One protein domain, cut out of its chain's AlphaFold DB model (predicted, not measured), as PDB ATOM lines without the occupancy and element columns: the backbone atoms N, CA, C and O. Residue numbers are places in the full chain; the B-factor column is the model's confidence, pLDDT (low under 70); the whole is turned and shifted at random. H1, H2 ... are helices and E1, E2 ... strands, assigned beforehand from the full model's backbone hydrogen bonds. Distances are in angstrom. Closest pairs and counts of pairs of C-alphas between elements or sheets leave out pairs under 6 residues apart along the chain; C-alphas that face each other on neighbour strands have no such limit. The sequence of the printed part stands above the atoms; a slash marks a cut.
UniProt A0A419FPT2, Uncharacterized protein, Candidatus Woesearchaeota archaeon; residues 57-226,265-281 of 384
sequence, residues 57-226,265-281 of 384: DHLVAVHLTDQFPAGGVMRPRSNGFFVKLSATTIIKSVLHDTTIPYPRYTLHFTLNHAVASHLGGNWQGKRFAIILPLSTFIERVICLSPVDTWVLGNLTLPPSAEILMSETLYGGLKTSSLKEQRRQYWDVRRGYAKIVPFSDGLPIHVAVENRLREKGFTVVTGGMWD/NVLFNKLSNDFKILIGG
ATOM      1  N   ASP A  57     106.459 126.437 116.915       88.50
ATOM      2  CA  ASP A  57     105.239 126.382 116.100       88.50
ATOM      3  C   ASP A  57     104.184 125.409 116.642       88.50
ATOM      4  O   ASP A  57     103.036 125.440 116.207       88.50
ATOM      5  N   HIS A  58     104.538 124.568 117.618       88.81
ATOM      6  CA  HIS A  58     103.579 123.749 118.361       88.81
ATOM      7  C   HIS A  58     102.960 124.518 119.545       88.81
ATOM      8  O   HIS A  58     102.078 123.987 120.224       88.81
ATOM      9  N   LEU A  59     103.430 125.746 119.812       91.88
ATOM     10  CA  LEU A  59     102.955 126.606 120.890       91.88
ATOM     11  C   LEU A  59     102.011 127.682 120.368       91.88
ATOM     12  O   LEU A  59     102.309 128.442 119.444       91.88
ATOM     13  N   VAL A  60     100.880 127.796 121.046       95.88
ATOM     14  CA  VAL A  60      99.867 128.807 120.782       95.88
ATOM     15  C   VAL A  60      99.504 129.498 122.082       95.88
ATOM     16  O   VAL A  60      99.194 128.864 123.085       95.88
ATOM     17  N   ALA A  61      99.561 130.817 122.070       96.81
ATOM     18  CA  ALA A  61      99.174 131.648 123.185       96.81
ATOM     19  C   ALA A  61      97.674 131.941 123.142       96.81
ATOM     20  O   ALA A  61      97.111 132.260 122.092       96.81
ATOM     21  N   VAL A  62      97.040 131.854 124.303       97.25
ATOM     22  CA  VAL A  62      95.612 132.060 124.504       97.25
ATOM     23  C   VAL A  62      95.412 133.147 125.551       97.25
ATOM     24  O   VAL A  62      95.967 133.088 126.644       97.25
ATOM     25  N   HIS A  63      94.585 134.135 125.226       96.12
ATOM     26  CA  HIS A  63      94.211 135.220 126.128       96.12
ATOM     27  C   HIS A  63      92.694 135.321 126.247       96.12
ATOM     28  O   HIS A  63      92.008 135.590 125.260       96.12
ATOM     29  N   LEU A  64      92.169 135.145 127.460       95.06
ATOM     30  CA  LEU A  64      90.750 135.344 127.746       95.06
ATOM     31  C   LEU A  64      90.485 136.778 128.211       95.06
ATOM     32  O   LEU A  64      91.131 137.269 129.137       95.06
ATOM     33  N   THR A  65      89.505 137.448 127.603       93.06
ATOM     34  CA  THR A  65      89.218 138.859 127.886       93.06
ATOM     35  C   THR A  65      87.769 139.254 127.625       93.06
ATOM     36  O   THR A  65      87.040 138.614 126.874       93.06
ATOM     37  N   ASP A  66      87.362 140.361 128.241       91.44
ATOM     38  CA  ASP A  66      86.090 141.039 127.958       91.44
ATOM     39  C   ASP A  66      86.261 142.196 126.965       91.44
ATOM     40  O   ASP A  66      85.279 142.799 126.529       91.44
ATOM     41  N   GLN A  67      87.507 142.531 126.620       89.81
ATOM     42  CA  GLN A  67      87.842 143.650 125.755       89.81
ATOM     43  C   GLN A  67      88.127 143.164 124.337       89.81
ATOM     44  O   GLN A  67      89.060 142.399 124.100       89.81
ATOM     45  N   PHE A  68      87.351 143.662 123.379       90.06
ATOM     46  CA  PHE A  68      87.598 143.386 121.971       90.06
ATOM     47  C   PHE A  68      88.872 144.119 121.494       90.06
ATOM     48  O   PHE A  68      89.029 145.309 121.797       90.06
ATOM     49  N   PRO A  69      89.780 143.468 120.741       89.69
ATOM     50  CA  PRO A  69      91.034 144.068 120.276       89.69
ATOM     51  C   PRO A  69      90.803 145.008 119.078       89.69
ATOM     52  O   PRO A  69      91.183 144.734 117.938       89.69
ATOM     53  N   ALA A  70      90.147 146.141 119.335       83.75
ATOM     54  CA  ALA A  70      89.823 147.154 118.335       83.75
ATOM     55  C   ALA A  70      91.072 147.642 117.578       83.75
ATOM     56  O   ALA A  70      92.095 147.975 118.191       83.75
ATOM     57  N   GLY A  71      90.969 147.712 116.247       83.44
ATOM     58  CA  GLY A  71      92.095 148.063 115.378       83.44
ATOM     59  C   GLY A  71      93.136 146.952 115.228       83.44
ATOM     60  O   GLY A  71      94.250 147.245 114.817       83.44
ATOM     61  N   GLY A  72      92.815 145.710 115.616       87.81
ATOM     62  CA  GLY A  72      93.777 144.609 115.599       87.81
ATOM     63  C   GLY A  72      94.849 144.736 116.681       87.81
ATOM     64  O   GLY A  72      95.942 144.214 116.507       87.81
ATOM     65  N   VAL A  73      94.576 145.450 117.777       88.69
ATOM     66  CA  VAL A  73      95.550 145.691 118.851       88.69
ATOM     67  C   VAL A  73      94.964 145.277 120.194       88.69
ATOM     68  O   VAL A  73      93.971 145.846 120.659       88.69
ATOM     69  N   MET A  74      95.614 144.308 120.834       91.06
ATOM     70  CA  MET A  74      95.406 143.976 122.237       91.06
ATOM     71  C   MET A  74      96.039 145.055 123.103       91.06
ATOM     72  O   MET A  74      97.177 145.469 122.876       91.06
ATOM     73  N   ARG A  75      95.286 145.509 124.099       85.94
ATOM     74  CA  ARG A  75      95.710 146.555 125.023       85.94
ATOM     75  C   ARG A  75      95.629 146.008 126.444       85.94
ATOM     76  O   ARG A  75      94.609 145.392 126.762       85.94
ATOM     77  N   PRO A  76      96.650 146.218 127.286       80.88
ATOM     78  CA  PRO A  76      96.547 145.920 128.706       80.88
ATOM     79  C   PRO A  76      95.323 146.614 129.318       80.88
ATOM     80  O   PRO A  76      94.956 147.726 128.932       80.88
ATOM     81  N   ARG A  77      94.670 145.967 130.292       70.44
ATOM     82  CA  ARG A  77      93.493 146.558 130.960       70.44
ATOM     83  C   ARG A  77      93.837 147.859 131.684       70.44
ATOM     84  O   ARG A  77      92.996 148.749 131.769       70.44
ATOM     85  N   SER A  78      95.066 147.997 132.179       58.91
ATOM     86  CA  SER A  78      95.528 149.198 132.867       58.91
ATOM     87  C   SER A  78      96.459 150.031 131.983       58.91
ATOM     88  O   SER A  78      97.648 150.185 132.253       58.91
ATOM     89  N   ASN A  79      95.905 150.634 130.936       43.09
ATOM     90  CA  ASN A  79      96.589 151.722 130.225       43.09
ATOM     91  C   ASN A  79      96.494 153.057 130.986       43.09
ATOM     92  O   ASN A  79      97.188 154.017 130.664       43.09
ATOM     93  N   GLY A  80      95.604 153.140 131.981       41.03
ATOM     94  CA  GLY A  80      95.244 154.397 132.633       41.03
ATOM     95  C   GLY A  80      96.260 154.928 133.638       41.03
ATOM     96  O   GLY A  80      96.224 156.116 133.926       41.03
ATOM     97  N   PHE A  81      97.153 154.091 134.167       42.25
ATOM     98  CA  PHE A  81      98.016 154.495 135.277       42.25
ATOM     99  C   PHE A  81      99.272 155.211 134.781       42.25
ATOM    100  O   PHE A  81      99.409 156.397 135.037       42.25
ATOM    101  N   PHE A  82     100.112 154.586 133.949       41.00
ATOM    102  CA  PHE A  82     101.339 155.232 133.448       41.00
ATOM    103  C   PHE A  82     101.091 156.535 132.666       41.00
ATOM    104  O   PHE A  82     101.955 157.402 132.640       41.00
ATOM    105  N   VAL A  83      99.900 156.712 132.082       40.38
ATOM    106  CA  VAL A  83      99.519 157.936 131.354       40.38
ATOM    107  C   VAL A  83      98.877 159.001 132.270       40.38
ATOM    108  O   VAL A  83      98.837 160.170 131.895       40.38
ATOM    109  N   LYS A  84      98.389 158.646 133.474       41.81
ATOM    110  CA  LYS A  84      97.740 159.582 134.428       41.81
ATOM    111  C   LYS A  84      98.382 159.654 135.819       41.81
ATOM    112  O   LYS A  84      97.837 160.324 136.701       41.81
ATOM    113  N   LEU A  85      99.538 159.026 136.025       47.44
ATOM    114  CA  LEU A  85     100.397 159.293 137.174       47.44
ATOM    115  C   LEU A  85     101.019 160.687 137.030       47.44
ATOM    116  O   LEU A  85     102.209 160.839 136.763       47.44
ATOM    117  N   SER A  86     100.229 161.737 137.240       52.81
ATOM    118  CA  SER A  86     100.837 162.907 137.859       52.81
ATOM    119  C   SER A  86     101.262 162.485 139.267       52.81
ATOM    120  O   SER A  86     100.565 161.698 139.917       52.81
ATOM    121  N   ALA A  87     102.392 163.003 139.749       52.06
ATOM    122  CA  ALA A  87     102.811 162.806 141.139       52.06
ATOM    123  C   ALA A  87     101.642 163.083 142.108       52.06
ATOM    124  O   ALA A  87     101.436 162.360 143.073       52.06
ATOM    125  N   THR A  88     100.788 164.048 141.761       53.22
ATOM    126  CA  THR A  88      99.569 164.420 142.483       53.22
ATOM    127  C   THR A  88      98.549 163.285 142.636       53.22
ATOM    128  O   THR A  88      97.926 163.185 143.687       53.22
ATOM    129  N   THR A  89      98.349 162.430 141.627       54.28
ATOM    130  CA  THR A  89      97.401 161.299 141.709       54.28
ATOM    131  C   THR A  89      97.917 160.207 142.648       54.28
ATOM    132  O   THR A  89      97.135 159.644 143.413       54.28
ATOM    133  N   ILE A  90      99.230 159.944 142.632       54.47
ATOM    134  CA  ILE A  90      99.884 159.007 143.565       54.47
ATOM    135  C   ILE A  90      99.772 159.541 144.981       54.47
ATOM    136  O   ILE A  90      99.264 158.846 145.851       54.47
ATOM    137  N   ILE A  91     100.173 160.799 145.174       55.16
ATOM    138  CA  ILE A  91     100.135 161.482 146.466       55.16
ATOM    139  C   ILE A  91      98.711 161.463 147.027       55.16
ATOM    140  O   ILE A  91      98.523 161.037 148.154       55.16
ATOM    141  N   LYS A  92      97.687 161.811 146.238       57.06
ATOM    142  CA  LYS A  92      96.288 161.722 146.691       57.06
ATOM    143  C   LYS A  92      95.880 160.303 147.070       57.06
ATOM    144  O   LYS A  92      95.191 160.135 148.066       57.06
ATOM    145  N   SER A  93      96.287 159.302 146.293       54.72
ATOM    146  CA  SER A  93      95.876 157.923 146.562       54.72
ATOM    147  C   SER A  93      96.508 157.379 147.846       54.72
ATOM    148  O   SER A  93      95.818 156.733 148.627       54.72
ATOM    149  N   VAL A  94      97.781 157.719 148.085       52.22
ATOM    150  CA  VAL A  94      98.523 157.399 149.317       52.22
ATOM    151  C   VAL A  94      97.974 158.180 150.519       52.22
ATOM    152  O   VAL A  94      97.720 157.596 151.563       52.22
ATOM    153  N   LEU A  95      97.737 159.492 150.384       50.38
ATOM    154  CA  LEU A  95      97.262 160.345 151.484       50.38
ATOM    155  C   LEU A  95      95.824 160.033 151.922       50.38
ATOM    156  O   LEU A  95      95.482 160.215 153.090       50.38
ATOM    157  N   HIS A  96      94.969 159.604 150.993       55.69
ATOM    158  CA  HIS A  96      93.551 159.359 151.261       55.69
ATOM    159  C   HIS A  96      93.207 157.887 151.501       55.69
ATOM    160  O   HIS A  96      92.021 157.573 151.558       55.69
ATOM    161  N   ASP A  97      94.208 157.010 151.654       46.50
ATOM    162  CA  ASP A  97      94.009 155.568 151.881       46.50
ATOM    163  C   ASP A  97      93.047 154.942 150.854       46.50
ATOM    164  O   ASP A  97      92.160 154.137 151.141       46.50
ATOM    165  N   THR A  98      93.166 155.393 149.605       48.81
ATOM    166  CA  THR A  98      92.408 154.805 148.505       48.81
ATOM    167  C   THR A  98      93.291 153.774 147.833       48.81
ATOM    168  O   THR A  98      94.435 154.080 147.498       48.81
ATOM    169  N   THR A  99      92.754 152.576 147.583       45.25
ATOM    170  CA  THR A  99      93.457 151.538 146.817       45.25
ATOM    171  C   THR A  99      94.062 152.134 145.547       45.25
ATOM    172  O   THR A  99      93.345 152.583 144.652       45.25
ATOM    173  N   ILE A 100      95.397 152.167 145.470       45.88
ATOM    174  CA  ILE A 100      96.104 152.586 144.261       45.88
ATOM    175  C   ILE A 100      95.716 151.578 143.168       45.88
ATOM    176  O   ILE A 100      96.043 150.396 143.309       45.88
ATOM    177  N   PRO A 101      95.016 151.987 142.091       45.78
ATOM    178  CA  PRO A 101      94.579 151.053 141.064       45.78
ATOM    179  C   PRO A 101      95.797 150.391 140.416       45.78
ATOM    180  O   PRO A 101      96.591 151.048 139.748       45.78
ATOM    181  N   TYR A 102      95.942 149.088 140.640       46.16
ATOM    182  CA  TYR A 102      97.127 148.305 140.305       46.16
ATOM    183  C   TYR A 102      97.357 148.210 138.782       46.16
ATOM    184  O   TYR A 102      96.515 147.654 138.063       46.16
ATOM    185  N   PRO A 103      98.473 148.737 138.246       52.22
ATOM    186  CA  PRO A 103      98.670 148.833 136.808       52.22
ATOM    187  C   PRO A 103      99.494 147.682 136.223       52.22
ATOM    188  O   PRO A 103     100.689 147.817 135.971       52.22
ATOM    189  N   ARG A 104      98.854 146.562 135.886       61.03
ATOM    190  CA  ARG A 104      99.485 145.583 134.986       61.03
ATOM    191  C   ARG A 104      99.513 146.117 133.554       61.03
ATOM    192  O   ARG A 104      98.572 145.909 132.786       61.03
ATOM    193  N   TYR A 105     100.598 146.784 133.156       71.62
ATOM    194  CA  TYR A 105     100.838 147.141 131.746       71.62
ATOM    195  C   TYR A 105     101.326 145.936 130.922       71.62
ATOM    196  O   TYR A 105     102.197 146.044 130.062       71.62
ATOM    197  N   THR A 106     100.763 144.765 131.197       78.56
ATOM    198  CA  THR A 106     101.121 143.481 130.607       78.56
ATOM    199  C   THR A 106      99.884 142.803 130.033       78.56
ATOM    200  O   THR A 106      98.756 142.966 130.508       78.56
ATOM    201  N   LEU A 107     100.102 142.026 128.982       87.38
ATOM    202  CA  LEU A 107      99.155 141.054 128.460       87.38
ATOM    203  C   LEU A 107      99.613 139.670 128.904       87.38
ATOM    204  O   LEU A 107     100.776 139.326 128.719       87.38
ATOM    205  N   HIS A 108      98.692 138.904 129.482       90.75
ATOM    206  CA  HIS A 108      98.952 137.575 130.028       90.75
ATOM    207  C   HIS A 108      98.356 136.506 129.119       90.75
ATOM    208  O   HIS A 108      97.212 136.643 128.675       90.75
ATOM    209  N   PHE A 109      99.114 135.447 128.873       93.88
ATOM    210  CA  PHE A 109      98.728 134.346 128.009       93.88
ATOM    211  C   PHE A 109      98.985 133.009 128.691       93.88
ATOM    212  O   PHE A 109     100.025 132.798 129.311       93.88
ATOM    213  N   THR A 110      98.068 132.077 128.485       93.62
ATOM    214  CA  THR A 110      98.312 130.650 128.684       93.62
ATOM    215  C   THR A 110      98.770 130.031 127.370       93.62
ATOM    216  O   THR A 110      98.380 130.487 126.296       93.62
ATOM    217  N   LEU A 111      99.593 128.990 127.423       92.56
ATOM    218  CA  LEU A 111     100.048 128.271 126.237       92.56
ATOM    219  C   LEU A 111      99.225 126.997 126.054       92.56
ATOM    220  O   LEU A 111      99.064 126.227 126.994       92.56
ATOM    221  N   ASN A 112      98.688 126.770 124.859       92.62
ATOM    222  CA  ASN A 112      97.953 125.566 124.454       92.62
ATOM    223  C   ASN A 112      96.718 125.202 125.303       92.62
ATOM    224  O   ASN A 112      96.225 124.074 125.260       92.62
ATOM    225  N   HIS A 113      96.196 126.152 126.073       92.38
ATOM    226  CA  HIS A 113      94.969 125.986 126.844       92.38
ATOM    227  C   HIS A 113      94.376 127.342 127.191       92.38
ATOM    228  O   HIS A 113      95.052 128.363 127.082       92.38
ATOM    229  N   ALA A 114      93.119 127.359 127.619       92.75
ATOM    230  CA  ALA A 114      92.505 128.539 128.209       92.75
ATOM    231  C   ALA A 114      92.804 128.609 129.713       92.75
ATOM    232  O   ALA A 114      92.758 127.589 130.398       92.75
ATOM    233  N   VAL A 115      93.047 129.813 130.236       89.12
ATOM    234  CA  VAL A 115      93.173 130.025 131.685       89.12
ATOM    235  C   VAL A 115      91.885 129.616 132.406       89.12
ATOM    236  O   VAL A 115      90.784 130.049 132.056       89.12
ATOM    237  N   ALA A 116      92.029 128.760 133.414       83.44
ATOM    238  CA  ALA A 116      90.943 128.347 134.292       83.44
ATOM    239  C   ALA A 116      90.774 129.338 135.450       83.44
ATOM    240  O   ALA A 116      91.695 130.068 135.806       83.44
ATOM    241  N   SER A 117      89.596 129.354 136.070       82.31
ATOM    242  CA  SER A 117      89.383 130.132 137.293       82.31
ATOM    243  C   SER A 117      90.159 129.540 138.464       82.31
ATOM    244  O   SER A 117      90.217 128.322 138.625       82.31
ATOM    245  N   HIS A 118      90.737 130.405 139.294       79.44
ATOM    246  CA  HIS A 118      91.525 130.025 140.465       79.44
ATOM    247  C   HIS A 118      91.420 131.104 141.555       79.44
ATOM    248  O   HIS A 118      90.711 132.096 141.399       79.44
ATOM    249  N   LEU A 119      92.150 130.944 142.662       68.81
ATOM    250  CA  LEU A 119      92.115 131.880 143.799       68.81
ATOM    251  C   LEU A 119      92.450 133.340 143.431       68.81
ATOM    252  O   LEU A 119      92.048 134.257 144.134       68.81
ATOM    253  N   GLY A 120      93.173 133.559 142.330       66.00
ATOM    254  CA  GLY A 120      93.590 134.883 141.862       66.00
ATOM    255  C   GLY A 120      92.613 135.549 140.892       66.00
ATOM    256  O   GLY A 120      92.850 136.685 140.486       66.00
ATOM    257  N   GLY A 121      91.534 134.871 140.495       74.06
ATOM    258  CA  GLY A 121      90.541 135.460 139.608       74.06
ATOM    259  C   GLY A 121      89.614 134.459 138.931       74.06
ATOM    260  O   GLY A 121      89.837 133.247 138.901       74.06
ATOM    261  N   ASN A 122      88.552 135.006 138.345       82.00
ATOM    262  CA  ASN A 122      87.579 134.249 137.579       82.00
ATOM    263  C   ASN A 122      87.684 134.593 136.086       82.00
ATOM    264  O   ASN A 122      87.469 135.741 135.676       82.00
ATOM    265  N   TRP A 123      87.983 133.578 135.277       87.50
ATOM    266  CA  TRP A 123      88.022 133.663 133.816       87.50
ATOM    267  C   TRP A 123      86.869 132.910 133.144       87.50
ATOM    268  O   TRP A 123      86.766 132.888 131.917       87.50
ATOM    269  N   GLN A 124      85.945 132.354 133.928       85.81
ATOM    270  CA  GLN A 124      84.664 131.909 133.396       85.81
ATOM    271  C   GLN A 124      83.858 133.119 132.909       85.81
ATOM    272  O   GLN A 124      83.903 134.204 133.489       85.81
ATOM    273  N   GLY A 125      83.129 132.930 131.810       87.38
ATOM    274  CA  GLY A 125      82.251 133.957 131.246       87.38
ATOM    275  C   GLY A 125      82.960 135.089 130.496       87.38
ATOM    276  O   GLY A 125      82.299 136.061 130.132       87.38
ATOM    277  N   LYS A 126      84.273 134.989 130.235       94.00
ATOM    278  CA  LYS A 126      84.950 135.949 129.351       94.00
ATOM    279  C   LYS A 126      84.321 135.941 127.965       94.00
ATOM    280  O   LYS A 126      84.003 134.885 127.425       94.00
ATOM    281  N   ARG A 127      84.142 137.135 127.400       94.94
ATOM    282  CA  ARG A 127      83.438 137.327 126.118       94.94
ATOM    283  C   ARG A 127      84.255 136.892 124.904       94.94
ATOM    284  O   ARG A 127      83.675 136.553 123.874       94.94
ATOM    285  N   PHE A 128      85.579 136.951 125.016       96.06
ATOM    286  CA  PHE A 128      86.505 136.697 123.922       96.06
ATOM    287  C   PHE A 128      87.654 135.799 124.368       96.06
ATOM    288  O   PHE A 128      88.167 135.937 125.482       96.06
ATOM    289  N   ALA A 129      88.105 134.939 123.457       97.44
ATOM    290  CA  ALA A 129      89.392 134.269 123.551       97.44
ATOM    291  C   ALA A 129      90.218 134.631 122.320       97.44
ATOM    292  O   ALA A 129      89.745 134.502 121.194       97.44
ATOM    293  N   ILE A 130      91.435 135.110 122.530       97.38
ATOM    294  CA  ILE A 130      92.355 135.473 121.456       97.38
ATOM    295  C   ILE A 130      93.431 134.395 121.388       97.38
ATOM    296  O   ILE A 130      94.093 134.135 122.390       97.38
ATOM    297  N   ILE A 131      93.571 133.766 120.223       97.75
ATOM    298  CA  ILE A 131      94.472 132.643 119.961       97.75
ATOM    299  C   ILE A 131      95.529 133.091 118.949       97.75
ATOM    300  O   ILE A 131      95.195 133.525 117.846       97.75
ATOM    301  N   LEU A 132      96.801 132.980 119.320       96.06
ATOM    302  CA  LEU A 132      97.948 133.508 118.578       96.06
ATOM    303  C   LEU A 132      99.073 132.469 118.528       96.06
ATOM    304  O   LEU A 132      99.474 132.000 119.590       96.06
ATOM    305  N   PRO A 133      99.646 132.121 117.363       95.75
ATOM    306  CA  PRO A 133     100.852 131.294 117.338       95.75
ATOM    307  C   PRO A 133     101.986 132.011 118.077       95.75
ATOM    308  O   PRO A 133     102.273 133.172 117.772       95.75
ATOM    309  N   LEU A 134     102.630 131.348 119.040       94.62
ATOM    310  CA  LEU A 134     103.637 131.991 119.891       94.62
ATOM    311  C   LEU A 134     104.814 132.534 119.067       94.62
ATOM    312  O   LEU A 134     105.312 133.624 119.343       94.62
ATOM    313  N   SER A 135     105.200 131.827 118.000       93.56
ATOM    314  CA  SER A 135     106.281 132.223 117.088       93.56
ATOM    315  C   SER A 135     106.098 133.601 116.452       93.56
ATOM    316  O   SER A 135     107.082 134.242 116.101       93.56
ATOM    317  N   THR A 136     104.868 134.109 116.359       93.25
ATOM    318  CA  THR A 136     104.595 135.421 115.748       93.25
ATOM    319  C   THR A 136     104.944 136.613 116.637       93.25
ATOM    320  O   THR A 136     105.009 137.737 116.143       93.25
ATOM    321  N   PHE A 137     105.146 136.400 117.941       91.12
ATOM    322  CA  PHE A 137     105.431 137.483 118.883       91.12
ATOM    323  C   PHE A 137     106.399 137.084 120.003       91.12
ATOM    324  O   PHE A 137     106.539 137.821 120.976       91.12
ATOM    325  N   ILE A 138     107.090 135.950 119.878       88.62
ATOM    326  CA  ILE A 138     108.010 135.432 120.898       88.62
ATOM    327  C   ILE A 138     109.092 136.442 121.304       88.62
ATOM    328  O   ILE A 138     109.406 136.560 122.480       88.62
ATOM    329  N   GLU A 139     109.575 137.262 120.370       80.62
ATOM    330  CA  GLU A 139     110.554 138.328 120.641       80.62
ATOM    331  C   GLU A 139     110.010 139.441 121.555       80.62
ATOM    332  O   GLU A 139     110.770 140.197 122.155       80.62
ATOM    333  N   ARG A 140     108.682 139.563 121.669       80.56
ATOM    334  CA  ARG A 140     107.996 140.513 122.560       80.56
ATOM    335  C   ARG A 140     107.697 139.919 123.936       80.56
ATOM    336  O   ARG A 140     107.210 140.645 124.807       80.56
ATOM    337  N   VAL A 141     107.939 138.623 124.124       83.69
ATOM    338  CA  VAL A 141     107.699 137.931 125.388       83.69
ATOM    339  C   VAL A 141     108.801 138.293 126.373       83.69
ATOM    340  O   VAL A 141     109.985 138.090 126.122       83.69
ATOM    341  N   ILE A 142     108.396 138.825 127.522       70.56
ATOM    342  CA  ILE A 142     109.314 139.198 128.606       70.56
ATOM    343  C   ILE A 142     109.456 138.079 129.642       70.56
ATOM    344  O   ILE A 142     110.528 137.913 130.218       70.56
ATOM    345  N   CYS A 143     108.391 137.300 129.836       79.00
ATOM    346  CA  CYS A 143     108.311 136.152 130.728       79.00
ATOM    347  C   CYS A 143     107.657 135.009 129.962       79.00
ATOM    348  O   CYS A 143     106.527 135.163 129.492       79.00
ATOM    349  N   LEU A 144     108.353 133.883 129.836       82.25
ATOM    350  CA  LEU A 144     107.816 132.679 129.223       82.25
ATOM    351  C   LEU A 144     107.474 131.671 130.321       82.25
ATOM    352  O   LEU A 144     108.355 131.062 130.928       82.25
ATOM    353  N   SER A 145     106.175 131.496 130.545       83.94
ATOM    354  CA  SER A 145     105.611 130.531 131.487       83.94
ATOM    355  C   SER A 145     104.397 129.863 130.855       83.94
ATOM    356  O   SER A 145     103.553 130.562 130.284       83.94
ATOM    357  N   PRO A 146     104.241 128.536 130.956       83.38
ATOM    358  CA  PRO A 146     103.154 127.856 130.268       83.38
ATOM    359  C   PRO A 146     101.747 128.331 130.653       83.38
ATOM    360  O   PRO A 146     100.829 128.281 129.836       83.38
ATOM    361  N   VAL A 147     101.574 128.817 131.880       85.44
ATOM    362  CA  VAL A 147     100.289 129.333 132.375       85.44
ATOM    363  C   VAL A 147     100.218 130.844 132.492       85.44
ATOM    364  O   VAL A 147      99.147 131.378 132.764       85.44
ATOM    365  N   ASP A 148     101.348 131.527 132.345       85.81
ATOM    366  CA  ASP A 148     101.434 132.949 132.658       85.81
ATOM    367  C   ASP A 148     102.549 133.625 131.847       85.81
ATOM    368  O   ASP A 148     103.487 134.214 132.375       85.81
ATOM    369  N   THR A 149     102.490 133.465 130.524       88.44
ATOM    370  CA  THR A 149     103.402 134.123 129.580       88.44
ATOM    371  C   THR A 149     103.014 135.589 129.432       88.44
ATOM    372  O   THR A 149     101.844 135.888 129.185       88.44
ATOM    373  N   TRP A 150     103.972 136.515 129.537       85.75
ATOM    374  CA  TRP A 150     103.692 137.956 129.516       85.75
ATOM    375  C   TRP A 150     104.336 138.678 128.342       85.75
ATOM    376  O   TRP A 150     105.503 138.467 128.008       85.75
ATOM    377  N   VAL A 151     103.583 139.627 127.795       83.94
ATOM    378  CA  VAL A 151     104.073 140.654 126.874       83.94
ATOM    379  C   VAL A 151     103.854 142.016 127.516       83.94
ATOM    380  O   VAL A 151     102.781 142.274 128.063       83.94
ATOM    381  N   LEU A 152     104.843 142.905 127.429       73.50
ATOM    382  CA  LEU A 152     104.674 144.277 127.896       73.50
ATOM    383  C   LEU A 152     103.950 145.135 126.853       73.50
ATOM    384  O   LEU A 152     104.316 145.165 125.670       73.50
ATOM    385  N   GLY A 153     102.970 145.894 127.335       75.56
ATOM    386  CA  GLY A 153     102.248 146.899 126.577       75.56
ATOM    387  C   GLY A 153     101.310 146.331 125.524       75.56
ATOM    388  O   GLY A 153     100.770 145.233 125.645       75.56
ATOM    389  N   ASN A 154     101.076 147.133 124.489       85.69
ATOM    390  CA  ASN A 154     100.183 146.760 123.403       85.69
ATOM    391  C   ASN A 154     100.805 145.662 122.527       85.69
ATOM    392  O   ASN A 154     102.005 145.692 122.225       85.69
ATOM    393  N   LEU A 155      99.954 144.756 122.050       88.69
ATOM    394  CA  LEU A 155     100.318 143.712 121.097       88.69
ATOM    395  C   LEU A 155      99.413 143.801 119.868       88.69
ATOM    396  O   LEU A 155      98.193 143.668 119.969       88.69
ATOM    397  N   THR A 156     100.014 144.034 118.706       90.56
ATOM    398  CA  THR A 156      99.305 143.986 117.424       90.56
ATOM    399  C   THR A 156      99.077 142.533 117.031       90.56
ATOM    400  O   THR A 156      99.997 141.721 117.090       90.56
ATOM    401  N   LEU A 157      97.852 142.212 116.627       92.25
ATOM    402  CA  LEU A 157      97.478 140.883 116.177       92.25
ATOM    403  C   LEU A 157      98.074 140.610 114.781       92.25
ATOM    404  O   LEU A 157      97.880 141.424 113.871       92.25
ATOM    405  N   PRO A 158      98.787 139.487 114.592       91.38
ATOM    406  CA  PRO A 158      99.192 139.010 113.278       91.38
ATOM    407  C   PRO A 158      97.983 138.444 112.515       91.38
ATOM    408  O   PRO A 158      97.070 137.910 113.144       91.38
ATOM    409  N   PRO A 159      98.005 138.412 111.169       89.62
ATOM    410  CA  PRO A 159      96.897 137.886 110.360       89.62
ATOM    411  C   PRO A 159      96.456 136.452 110.698       89.62
ATOM    412  O   PRO A 159      95.312 136.076 110.445       89.62
ATOM    413  N   SER A 160      97.359 135.643 111.261       92.69
ATOM    414  CA  SER A 160      97.103 134.269 111.706       92.69
ATOM    415  C   SER A 160      96.358 134.169 113.045       92.69
ATOM    416  O   SER A 160      95.958 133.065 113.427       92.69
ATOM    417  N   ALA A 161      96.174 135.286 113.755       95.19
ATOM    418  CA  ALA A 161      95.450 135.333 115.014       95.19
ATOM    419  C   ALA A 161      93.967 135.018 114.817       95.19
ATOM    420  O   ALA A 161      93.349 135.393 113.814       95.19
ATOM    421  N   GLU A 162      93.377 134.369 115.813       96.44
ATOM    422  CA  GLU A 162      91.951 134.073 115.851       96.44
ATOM    423  C   GLU A 162      91.303 134.686 117.089       96.44
ATOM    424  O   GLU A 162      91.874 134.677 118.177       96.44
ATOM    425  N   ILE A 163      90.098 135.224 116.919       96.50
ATOM    426  CA  ILE A 163      89.278 135.751 118.010       96.50
ATOM    427  C   ILE A 163      88.020 134.901 118.085       96.50
ATOM    428  O   ILE A 163      87.168 134.963 117.196       96.50
ATOM    429  N   LEU A 164      87.910 134.118 119.148       97.38
ATOM    430  CA  LEU A 164      86.745 133.301 119.439       97.38
ATOM    431  C   LEU A 164      85.734 134.118 120.232       97.38
ATOM    432  O   LEU A 164      86.096 134.838 121.166       97.38
ATOM    433  N   MET A 165      84.466 133.991 119.859       96.19
ATOM    434  CA  MET A 165      83.335 134.621 120.541       96.19
ATOM    435  C   MET A 165      82.046 133.853 120.271       96.19
ATOM    436  O   MET A 165      81.981 133.083 119.321       96.19
ATOM    437  N   SER A 166      81.009 134.099 121.063       96.62
ATOM    438  CA  SER A 166      79.723 133.434 120.867       96.62
ATOM    439  C   SER A 166      79.009 133.905 119.582       96.62
ATOM    440  O   SER A 166      79.235 135.025 119.107       96.62
ATOM    441  N   GLU A 167      78.146 133.071 119.000       95.19
ATOM    442  CA  GLU A 167      77.360 133.385 117.795       95.19
ATOM    443  C   GLU A 167      76.477 134.625 117.970       95.19
ATOM    444  O   GLU A 167      76.478 135.505 117.103       95.19
ATOM    445  N   THR A 168      75.796 134.755 119.111       93.69
ATOM    446  CA  THR A 168      75.005 135.947 119.449       93.69
ATOM    447  C   THR A 168      75.884 137.196 119.482       93.69
ATOM    448  O   THR A 168      75.528 138.226 118.902       93.69
ATOM    449  N   LEU A 169      77.063 137.119 120.112       91.00
ATOM    450  CA  LEU A 169      77.986 138.250 120.181       91.00
ATOM    451  C   LEU A 169      78.524 138.630 118.794       91.00
ATOM    452  O   LEU A 169      78.605 139.816 118.458       91.00
ATOM    453  N   TYR A 170      78.841 137.631 117.973       90.62
ATOM    454  CA  TYR A 170      79.270 137.823 116.594       90.62
ATOM    455  C   TYR A 170      78.187 138.490 115.738       90.62
ATOM    456  O   TYR A 170      78.469 139.460 115.023       90.62
ATOM    457  N   GLY A 171      76.945 138.008 115.840       87.38
ATOM    458  CA  GLY A 171      75.782 138.587 115.175       87.38
ATOM    459  C   GLY A 171      75.596 140.053 115.557       87.38
ATOM    460  O   GLY A 171      75.551 140.909 114.673       87.38
ATOM    461  N   GLY A 172      75.619 140.350 116.860       85.69
ATOM    462  CA  GLY A 172      75.505 141.708 117.390       85.69
ATOM    463  C   GLY A 172      76.584 142.658 116.866       85.69
ATOM    464  O   GLY A 172      76.264 143.768 116.449       85.69
ATOM    465  N   LEU A 173      77.850 142.228 116.800       81.38
ATOM    466  CA  LEU A 173      78.936 143.043 116.233       81.38
ATOM    467  C   LEU A 173      78.757 143.305 114.731       81.38
ATOM    468  O   LEU A 173      79.058 144.402 114.253       81.38
ATOM    469  N   LYS A 174      78.259 142.314 113.985       77.25
ATOM    470  CA  LYS A 174      78.046 142.412 112.535       77.25
ATOM    471  C   LYS A 174      76.889 143.351 112.183       77.25
ATOM    472  O   LYS A 174      76.983 144.077 111.191       77.25
ATOM    473  N   THR A 175      75.810 143.332 112.964       77.19
ATOM    474  CA  THR A 175      74.575 144.083 112.684       77.19
ATOM    475  C   THR A 175      74.425 145.360 113.508       77.19
ATOM    476  O   THR A 175      73.432 146.063 113.340       77.19
ATOM    477  N   SER A 176      75.385 145.681 114.383       74.00
ATOM    478  CA  SER A 176      75.306 146.856 115.251       74.00
ATOM    479  C   SER A 176      75.103 148.149 114.453       74.00
ATOM    480  O   SER A 176      75.864 148.469 113.532       74.00
ATOM    481  N   SER A 177      74.084 148.918 114.843       67.88
ATOM    482  CA  SER A 177      73.849 150.283 114.356       67.88
ATOM    483  C   SER A 177      74.866 151.278 114.922       67.88
ATOM    484  O   SER A 177      75.052 152.363 114.367       67.88
ATOM    485  N   LEU A 178      75.577 150.904 115.992       72.38
ATOM    486  CA  LEU A 178      76.638 151.712 116.569       72.38
ATOM    487  C   LEU A 178      77.858 151.663 115.647       72.38
ATOM    488  O   LEU A 178      78.575 150.663 115.561       72.38
ATOM    489  N   LYS A 179      78.107 152.792 114.970       73.75
ATOM    490  CA  LYS A 179      79.224 153.005 114.032       73.75
ATOM    491  C   LYS A 179      80.565 152.510 114.583       73.75
ATOM    492  O   LYS A 179      81.374 151.980 113.828       73.75
ATOM    493  N   GLU A 180      80.785 152.653 115.888       70.25
ATOM    494  CA  GLU A 180      82.007 152.229 116.570       70.25
ATOM    495  C   GLU A 180      82.163 150.702 116.650       70.25
ATOM    496  O   GLU A 180      83.211 150.185 116.275       70.25
ATOM    497  N   GLN A 181      81.121 149.957 117.031       72.12
ATOM    498  CA  GLN A 181      81.172 148.487 117.087       72.12
ATOM    499  C   GLN A 181      81.327 147.876 115.692       72.12
ATOM    500  O   GLN A 181      82.128 146.964 115.477       72.12
ATOM    501  N   ARG A 182      80.627 148.443 114.706       71.44
ATOM    502  CA  ARG A 182      80.761 148.030 113.308       71.44
ATOM    503  C   ARG A 182      82.164 148.330 112.772       71.44
ATOM    504  O   ARG A 182      82.730 147.507 112.058       71.44
ATOM    505  N   ARG A 183      82.765 149.470 113.139       74.12
ATOM    506  CA  ARG A 183      84.163 149.789 112.801       74.12
ATOM    507  C   ARG A 183      85.131 148.775 113.410       74.12
ATOM    508  O   ARG A 183      85.982 148.279 112.684       74.12
ATOM    509  N   GLN A 184      84.962 148.409 114.681       70.06
ATOM    510  CA  GLN A 184      85.790 147.388 115.336       70.06
ATOM    511  C   GLN A 184      85.762 146.048 114.581       70.06
ATOM    512  O   GLN A 184      86.816 145.455 114.348       70.06
ATOM    513  N   TYR A 185      84.579 145.612 114.134       72.94
ATOM    514  CA  TYR A 185      84.420 144.422 113.293       72.94
ATOM    515  C   TYR A 185      85.198 144.527 111.970       72.94
ATOM    516  O   TYR A 185      85.933 143.607 111.604       72.94
ATOM    517  N   TRP A 186      85.058 145.645 111.250       69.25
ATOM    518  CA  TRP A 186      85.725 145.842 109.957       69.25
ATOM    519  C   TRP A 186      87.233 146.003 110.075       69.25
ATOM    520  O   TRP A 186      87.950 145.494 109.216       69.25
ATOM    521  N   ASP A 187      87.706 146.670 111.125       69.75
ATOM    522  CA  ASP A 187      89.130 146.874 111.352       69.75
ATOM    523  C   ASP A 187      89.826 145.522 111.503       69.75
ATOM    524  O   ASP A 187      90.772 145.262 110.777       69.75
ATOM    525  N   VAL A 188      89.291 144.601 112.312       67.38
ATOM    526  CA  VAL A 188      89.834 143.234 112.426       67.38
ATOM    527  C   VAL A 188      89.794 142.483 111.087       67.38
ATOM    528  O   VAL A 188      90.766 141.823 110.713       67.38
ATOM    529  N   ARG A 189      88.708 142.643 110.317       69.25
ATOM    530  CA  ARG A 189      88.527 141.991 109.009       69.25
ATOM    531  C   ARG A 189      89.469 142.487 107.910       69.25
ATOM    532  O   ARG A 189      89.611 141.794 106.909       69.25
ATOM    533  N   ARG A 190      90.123 143.643 108.078       70.19
ATOM    534  CA  ARG A 190      91.120 144.175 107.127       70.19
ATOM    535  C   ARG A 190      92.469 143.445 107.165       70.19
ATOM    536  O   ARG A 190      93.403 143.892 106.513       70.19
ATOM    537  N   GLY A 191      92.552 142.315 107.872       63.25
ATOM    538  CA  GLY A 191      93.689 141.397 107.808       63.25
ATOM    539  C   GLY A 191      94.442 141.213 109.122       63.25
ATOM    540  O   GLY A 191      95.512 140.624 109.094       63.25
ATOM    541  N   TYR A 192      93.916 141.686 110.257       73.25
ATOM    542  CA  TYR A 192      94.624 141.575 111.542       73.25
ATOM    543  C   TYR A 192      94.274 140.316 112.334       73.25
ATOM    544  O   TYR A 192      95.105 139.862 113.102       73.25
ATOM    545  N   ALA A 193      93.063 139.764 112.199       86.38
ATOM    546  CA  ALA A 193      92.703 138.480 112.807       86.38
ATOM    547  C   ALA A 193      91.438 137.887 112.168       86.38
ATOM    548  O   ALA A 193      90.579 138.604 111.643       86.38
ATOM    549  N   LYS A 194      91.282 136.567 112.267       91.56
ATOM    550  CA  LYS A 194      90.061 135.850 111.887       91.56
ATOM    551  C   LYS A 194      89.115 135.750 113.085       91.56
ATOM    552  O   LYS A 194      89.487 135.238 114.133       91.56
ATOM    553  N   ILE A 195      87.866 136.177 112.927       92.62
ATOM    554  CA  ILE A 195      86.833 135.946 113.948       92.62
ATOM    555  C   ILE A 195      86.232 134.550 113.746       92.62
ATOM    556  O   ILE A 195      85.832 134.215 112.628       92.62
ATOM    557  N   VAL A 196      86.167 133.759 114.816       95.50
ATOM    558  CA  VAL A 196      85.654 132.384 114.824       95.50
ATOM    559  C   VAL A 196      84.491 132.296 115.822       95.50
ATOM    560  O   VAL A 196      84.732 132.236 117.028       95.50
ATOM    561  N   PRO A 197      83.231 132.350 115.358       96.06
ATOM    562  CA  PRO A 197      82.091 132.199 116.250       96.06
ATOM    563  C   PRO A 197      81.988 130.764 116.799       96.06
ATOM    564  O   PRO A 197      82.341 129.813 116.101       96.06
ATOM    565  N   PHE A 198      81.485 130.618 118.025       97.06
ATOM    566  CA  PHE A 198      81.130 129.342 118.655       97.06
ATOM    567  C   PHE A 198      79.711 129.401 119.244       97.06
ATOM    568  O   PHE A 198      79.206 130.478 119.556       97.06
ATOM    569  N   SER A 199      79.063 128.247 119.410       97.25
ATOM    570  CA  SER A 199      77.667 128.164 119.866       97.25
ATOM    571  C   SER A 199      77.451 128.799 121.247       97.25
ATOM    572  O   SER A 199      78.222 128.552 122.171       97.25
ATOM    573  N   ASP A 200      76.368 129.563 121.422       92.88
ATOM    574  CA  ASP A 200      76.121 130.391 122.623       92.88
ATOM    575  C   ASP A 200      76.007 129.617 123.955       92.88
ATOM    576  O   ASP A 200      76.162 130.208 125.021       92.88
ATOM    577  N   GLY A 201      75.774 128.301 123.916       93.19
ATOM    578  CA  GLY A 201      75.751 127.430 125.101       93.19
ATOM    579  C   GLY A 201      77.094 126.780 125.453       93.19
ATOM    580  O   GLY A 201      77.198 126.125 126.488       93.19
ATOM    581  N   LEU A 202      78.117 126.919 124.605       94.75
ATOM    582  CA  LEU A 202      79.415 126.285 124.813       94.75
ATOM    583  C   LEU A 202      80.292 127.164 125.722       94.75
ATOM    584  O   LEU A 202      80.559 128.317 125.373       94.75
ATOM    585  N   PRO A 203      80.795 126.657 126.864       94.06
ATOM    586  CA  PRO A 203      81.718 127.426 127.688       94.06
ATOM    587  C   PRO A 203      82.985 127.799 126.908       94.06
ATOM    588  O   PRO A 203      83.554 126.970 126.200       94.06
ATOM    589  N   ILE A 204      83.472 129.034 127.073       94.50
ATOM    590  CA  ILE A 204      84.571 129.558 126.246       94.50
ATOM    591  C   ILE A 204      85.870 128.745 126.343       94.50
ATOM    592  O   ILE A 204      86.580 128.615 125.352       94.50
ATOM    593  N   HIS A 205      86.175 128.156 127.503       92.69
ATOM    594  CA  HIS A 205      87.345 127.286 127.649       92.69
ATOM    595  C   HIS A 205      87.205 126.019 126.791       92.69
ATOM    596  O   HIS A 205      88.134 125.681 126.069       92.69
ATOM    597  N   VAL A 206      86.019 125.398 126.760       93.12
ATOM    598  CA  VAL A 206      85.729 124.251 125.884       93.12
ATOM    599  C   VAL A 206      85.816 124.657 124.411       93.12
ATOM    600  O   VAL A 206      86.381 123.924 123.601       93.12
ATOM    601  N   ALA A 207      85.313 125.844 124.055       96.19
ATOM    602  CA  ALA A 207      85.426 126.373 122.694       96.19
ATOM    603  C   ALA A 207      86.893 126.555 122.265       96.19
ATOM    604  O   ALA A 207      87.255 126.183 121.149       96.19
ATOM    605  N   VAL A 208      87.746 127.073 123.158       96.00
ATOM    606  CA  VAL A 208      89.194 127.162 122.924       96.00
ATOM    607  C   VAL A 208      89.783 125.774 122.715       96.00
ATOM    608  O   VAL A 208      90.446 125.560 121.708       96.00
ATOM    609  N   GLU A 209      89.535 124.823 123.616       93.94
ATOM    610  CA  GLU A 209      90.099 123.476 123.496       93.94
ATOM    611  C   GLU A 209      89.699 122.788 122.188       93.94
ATOM    612  O   GLU A 209      90.558 122.252 121.487       93.94
ATOM    613  N   ASN A 210      88.414 122.835 121.826       95.69
ATOM    614  CA  ASN A 210      87.928 122.289 120.560       95.69
ATOM    615  C   ASN A 210      88.650 122.939 119.384       95.69
ATOM    616  O   ASN A 210      89.154 122.241 118.506       95.69
ATOM    617  N   ARG A 211      88.793 124.269 119.417       97.00
ATOM    618  CA  ARG A 211      89.474 124.995 118.352       97.00
ATOM    619  C   ARG A 211      90.957 124.652 118.253       97.00
ATOM    620  O   ARG A 211      91.491 124.573 117.149       97.00
ATOM    621  N   LEU A 212      91.628 124.439 119.379       95.12
ATOM    622  CA  LEU A 212      93.022 124.006 119.397       95.12
ATOM    623  C   LEU A 212      93.177 122.605 118.790       95.12
ATOM    624  O   LEU A 212      94.038 122.426 117.926       95.12
ATOM    625  N   ARG A 213      92.294 121.657 119.144       93.56
ATOM    626  CA  ARG A 213      92.267 120.302 118.556       93.56
ATOM    627  C   ARG A 213      92.012 120.339 117.049       93.56
ATOM    628  O   ARG A 213      92.737 119.695 116.300       93.56
ATOM    629  N   GLU A 214      91.043 121.133 116.593       95.69
ATOM    630  CA  GLU A 214      90.751 121.330 115.162       95.69
ATOM    631  C   GLU A 214      91.967 121.830 114.373       95.69
ATOM    632  O   GLU A 214      92.122 121.509 113.195       95.69
ATOM    633  N   LYS A 215      92.824 122.634 115.009       94.50
ATOM    634  CA  LYS A 215      94.049 123.167 114.403       94.50
ATOM    635  C   LYS A 215      95.259 122.239 114.556       94.50
ATOM    636  O   LYS A 215      96.338 122.601 114.096       94.50
ATOM    637  N   GLY A 216      95.089 121.071 115.174       90.00
ATOM    638  CA  GLY A 216      96.159 120.099 115.391       90.00
ATOM    639  C   GLY A 216      97.120 120.460 116.525       90.00
ATOM    640  O   GLY A 216      98.209 119.895 116.588       90.00
ATOM    641  N   PHE A 217      96.754 121.387 117.415       88.81
ATOM    642  CA  PHE A 217      97.554 121.674 118.604       88.81
ATOM    643  C   PHE A 217      97.256 120.671 119.719       88.81
ATOM    644  O   PHE A 217      96.101 120.324 119.977       88.81
ATOM    645  N   THR A 218      98.303 120.265 120.436       83.81
ATOM    646  CA  THR A 218      98.175 119.537 121.702       83.81
ATOM    647  C   THR A 218      97.492 120.434 122.724       83.81
ATOM    648  O   THR A 218      97.982 121.531 122.974       83.81
ATOM    649  N   VAL A 219      96.388 119.976 123.315       85.88
ATOM    650  CA  VAL A 219      95.641 120.711 124.347       85.88
ATOM    651  C   VAL A 219      96.079 120.260 125.733       85.88
ATOM    652  O   VAL A 219      96.190 119.061 125.973       85.88
ATOM    653  N   VAL A 220      96.282 121.213 126.645       79.88
ATOM    654  CA  VAL A 220      96.736 120.951 128.022       79.88
ATOM    655  C   VAL A 220      95.625 121.293 129.025       79.88
ATOM    656  O   VAL A 220      95.368 122.460 129.306       79.88
ATOM    657  N   THR A 221      94.918 120.298 129.562       67.94
ATOM    658  CA  THR A 221      93.667 120.490 130.328       67.94
ATOM    659  C   THR A 221      93.849 120.405 131.849       67.94
ATOM    660  O   THR A 221      93.235 119.573 132.507       67.94
ATOM    661  N   GLY A 222      94.670 121.282 132.436       66.81
ATOM    662  CA  GLY A 222      94.859 121.324 133.900       66.81
ATOM    663  C   GLY A 222      95.846 122.382 134.399       66.81
ATOM    664  O   GLY A 222      96.449 122.244 135.466       66.81
ATOM    665  N   GLY A 223      96.027 123.453 133.622       71.88
ATOM    666  CA  GLY A 223      96.872 124.578 134.005       71.88
ATOM    667  C   GLY A 223      98.324 124.171 134.240       71.88
ATOM    668  O   GLY A 223      98.896 123.397 133.479       71.88
ATOM    669  N   MET A 224      98.934 124.708 135.298       69.94
ATOM    670  CA  MET A 224     100.373 124.559 135.551       69.94
ATOM    671  C   MET A 224     100.716 123.119 135.900       69.94
ATOM    672  O   MET A 224     101.791 122.648 135.559       69.94
ATOM    673  N   TRP A 225      99.789 122.421 136.550       64.94
ATOM    674  CA  TRP A 225      99.951 121.023 136.912       64.94
ATOM    675  C   TRP A 225      99.928 120.140 135.676       64.94
ATOM    676  O   TRP A 225     100.845 119.351 135.508       64.94
ATOM    677  N   ASP A 226      98.985 120.340 134.756       68.12
ATOM    678  CA  ASP A 226      99.014 119.624 133.478       68.12
ATOM    679  C   ASP A 226     100.159 120.073 132.580       68.12
ATOM    680  O   ASP A 226     100.560 119.310 131.718       68.12
ATOM    681  N   ASN A 265     111.534 122.568 131.135       65.44
ATOM    682  CA  ASN A 265     112.710 123.396 131.319       65.44
ATOM    683  C   ASN A 265     113.636 123.225 130.122       65.44
ATOM    684  O   ASN A 265     114.111 124.228 129.648       65.44
ATOM    685  N   VAL A 266     113.816 122.044 129.517       68.62
ATOM    686  CA  VAL A 266     114.668 121.920 128.313       68.62
ATOM    687  C   VAL A 266     114.185 122.793 127.146       68.62
ATOM    688  O   VAL A 266     114.972 123.584 126.623       68.62
ATOM    689  N   LEU A 267     112.912 122.695 126.736       71.31
ATOM    690  CA  LEU A 267     112.389 123.527 125.642       71.31
ATOM    691  C   LEU A 267     112.372 125.004 126.029       71.31
ATOM    692  O   LEU A 267     112.786 125.841 125.239       71.31
ATOM    693  N   PHE A 268     111.885 125.334 127.221       75.06
ATOM    694  CA  PHE A 268     111.764 126.720 127.654       75.06
ATOM    695  C   PHE A 268     113.152 127.331 127.865       75.06
ATOM    696  O   PHE A 268     113.345 128.448 127.413       75.06
ATOM    697  N   ASN A 269     114.132 126.594 128.409       76.56
ATOM    698  CA  ASN A 269     115.567 126.941 128.482       76.56
ATOM    699  C   ASN A 269     116.113 127.199 127.096       76.56
ATOM    700  O   ASN A 269     116.747 128.226 126.876       76.56
ATOM    701  N   LYS A 270     115.818 126.320 126.139       78.00
ATOM    702  CA  LYS A 270     116.217 126.535 124.753       78.00
ATOM    703  C   LYS A 270     115.597 127.811 124.181       78.00
ATOM    704  O   LYS A 270     116.339 128.671 123.735       78.00
ATOM    705  N   LEU A 271     114.277 127.983 124.250       76.69
ATOM    706  CA  LEU A 271     113.589 129.183 123.753       76.69
ATOM    707  C   LEU A 271     114.079 130.449 124.463       76.69
ATOM    708  O   LEU A 271     114.286 131.483 123.844       76.69
ATOM    709  N   SER A 272     114.313 130.375 125.762       74.19
ATOM    710  CA  SER A 272     114.873 131.463 126.546       74.19
ATOM    711  C   SER A 272     116.287 131.805 126.144       74.19
ATOM    712  O   SER A 272     116.623 132.978 126.145       74.19
ATOM    713  N   ASN A 273     117.115 130.825 125.802       73.00
ATOM    714  CA  ASN A 273     118.466 131.075 125.317       73.00
ATOM    715  C   ASN A 273     118.428 131.646 123.894       73.00
ATOM    716  O   ASN A 273     119.055 132.672 123.635       73.00
ATOM    717  N   ASP A 274     117.635 131.035 123.010       72.56
ATOM    718  CA  ASP A 274     117.496 131.405 121.598       72.56
ATOM    719  C   ASP A 274     116.927 132.827 121.446       72.56
ATOM    720  O   ASP A 274     117.438 133.631 120.667       72.56
ATOM    721  N   PHE A 275     115.900 133.164 122.232       67.62
ATOM    722  CA  PHE A 275     115.191 134.448 122.170       67.62
ATOM    723  C   PHE A 275     115.540 135.399 123.322       67.62
ATOM    724  O   PHE A 275     114.975 136.487 123.415       67.62
ATOM    725  N   LYS A 276     116.465 135.014 124.210       66.75
ATOM    726  CA  LYS A 276     116.876 135.791 125.397       66.75
ATOM    727  C   LYS A 276     115.693 136.210 126.276       66.75
ATOM    728  O   LYS A 276     115.634 137.340 126.767       66.75
ATOM    729  N   ILE A 277     114.751 135.300 126.503       67.69
ATOM    730  CA  ILE A 277     113.547 135.526 127.321       67.69
ATOM    731  C   ILE A 277     113.866 135.232 128.797       67.69
ATOM    732  O   ILE A 277     114.950 134.759 129.112       67.69
ATOM    733  N   LEU A 278     113.022 135.642 129.745       61.31
ATOM    734  CA  LEU A 278     113.114 135.146 131.122       61.31
ATOM    735  C   LEU A 278     112.218 133.916 131.264       61.31
ATOM    736  O   LEU A 278     111.044 133.967 130.892       61.31
ATOM    737  N   ILE A 279     112.749 132.837 131.833       60.12
ATOM    738  CA  ILE A 279     111.943 131.690 132.259       60.12
ATOM    739  C   ILE A 279     111.647 131.852 133.728       60.12
ATOM    740  O   ILE A 279     112.534 132.136 134.533       60.12
ATOM    741  N   GLY A 280     110.407 131.588 134.087       53.53
ATOM    742  CA  GLY A 280     110.079 131.287 135.460       53.53
ATOM    743  C   GLY A 280     108.599 131.012 135.604       53.53
ATOM    744  O   GLY A 280     107.777 131.589 134.897       53.53
ATOM    745  N   GLY A 281     108.255 130.204 136.605       50.53
ATOM    746  CA  GLY A 281     107.033 130.482 137.353       50.53
ATOM    747  C   GLY A 281     107.118 131.880 137.981       50.53
ATOM    748  O   GLY A 281     108.105 132.595 137.797       50.53
TER     749      GLY A 281
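This is residues 57 to 226 and 265 to 281 of the 384 residues of an uncharacterized protein of Candidatus Woesearchaeota archaeon (UniProt A0A419FPT2). One strongly twisted seven-stranded sheet makes the body, with H5 over one face and H3 standing up from the opposite face over E6 and E7, where H4 follows. A long arm with H1 and H2 reaches away from the sheet, its residues 83 to 88 sticking out, and H7 lies at the sheet's E4 edge. The printed part has 187 residues, with seven named helices and seven named strands in the order E1 H1 H2 E2 E3 E4 E5 E6 H3 H4 E7 H5 H6 H7. The mixed sheet runs E4 E5 E2 E1 E3 E6 E7; the class is mixed, helices and strands, and the whole is compact, with a radius of gyration of the C-alphas of 17.8 A and spans of 53 by 52 by 31 A.

E1, residues 60 to 65, is antiparallel to E2, residues 106 to 111 (N 62 and O 110, 2.8 A), and to E3, residues 128 to 133, with N 61 and O 132 2.7 A apart. H1, residues 80 to 84, and H2, residues 87 to 95, meet only through their link and are not on the sheet. E2 is staggered, pairing with E1 over residues 110 to 111 and with E5, residues 149 to 152, over 106 to 109 (N 107 and O 151, 2.8 A). E4, residues 141 to 144, and E5 are a hairpin (N 150 and O 143, 2.9 A). E6, residues 162 to 166, is antiparallel to E3 (N 131 and O 162, 2.8 A) and parallel to E7, residues 194 to 198 (N 196 and O 163, 2.8 A). With H3, residues 167 to 175, and H4, residues 179 to 189, between these parallel neighbours, they form a strand-helix-strand unit with a right-handed crossover. H3 touches H4, closest at the C-alphas of Leu 173 and Gln 181, 5.9 A. H4 only grazes the sheet. H5, residues 204 to 214, on the face opposite H3, lies over E3 and E6 at a height of 8.6 A; its closest C-alphas to E3 are Val 208 and Ala 129, 7.1 A. H6, residues 223 to 226, is not on the sheet. H7, residues 265 to 275, only grazes it. Every O i to N i+4 pair is within hydrogen-bond range in H1, H2, H3, H4, H5 and H7; H6 is too short for one.

E1 begins at C-alpha 60 (99.867, 128.807, 120.782) and spans 16.3 A; E3 spans 16.7 A, H4 15.3 A and H5 15.1 A. H2 ends at C-alpha 95 (97.262, 160.345, 151.484), and H7 at C-alpha 275 (115.191, 134.448, 122.170).

The C-alphas farthest apart, of Leu 95 and Gly 216, are 54.1 A apart. Residues 227 to 264 are not printed, and C-alphas 226 and 265 are 14.4 A apart across the cut. The links E1 to H1 and E2 to E3 are long. Mean pLDDT of the printed part is 79.1; 49 residues are under 70, among them 78 to 104 and 275 to 281.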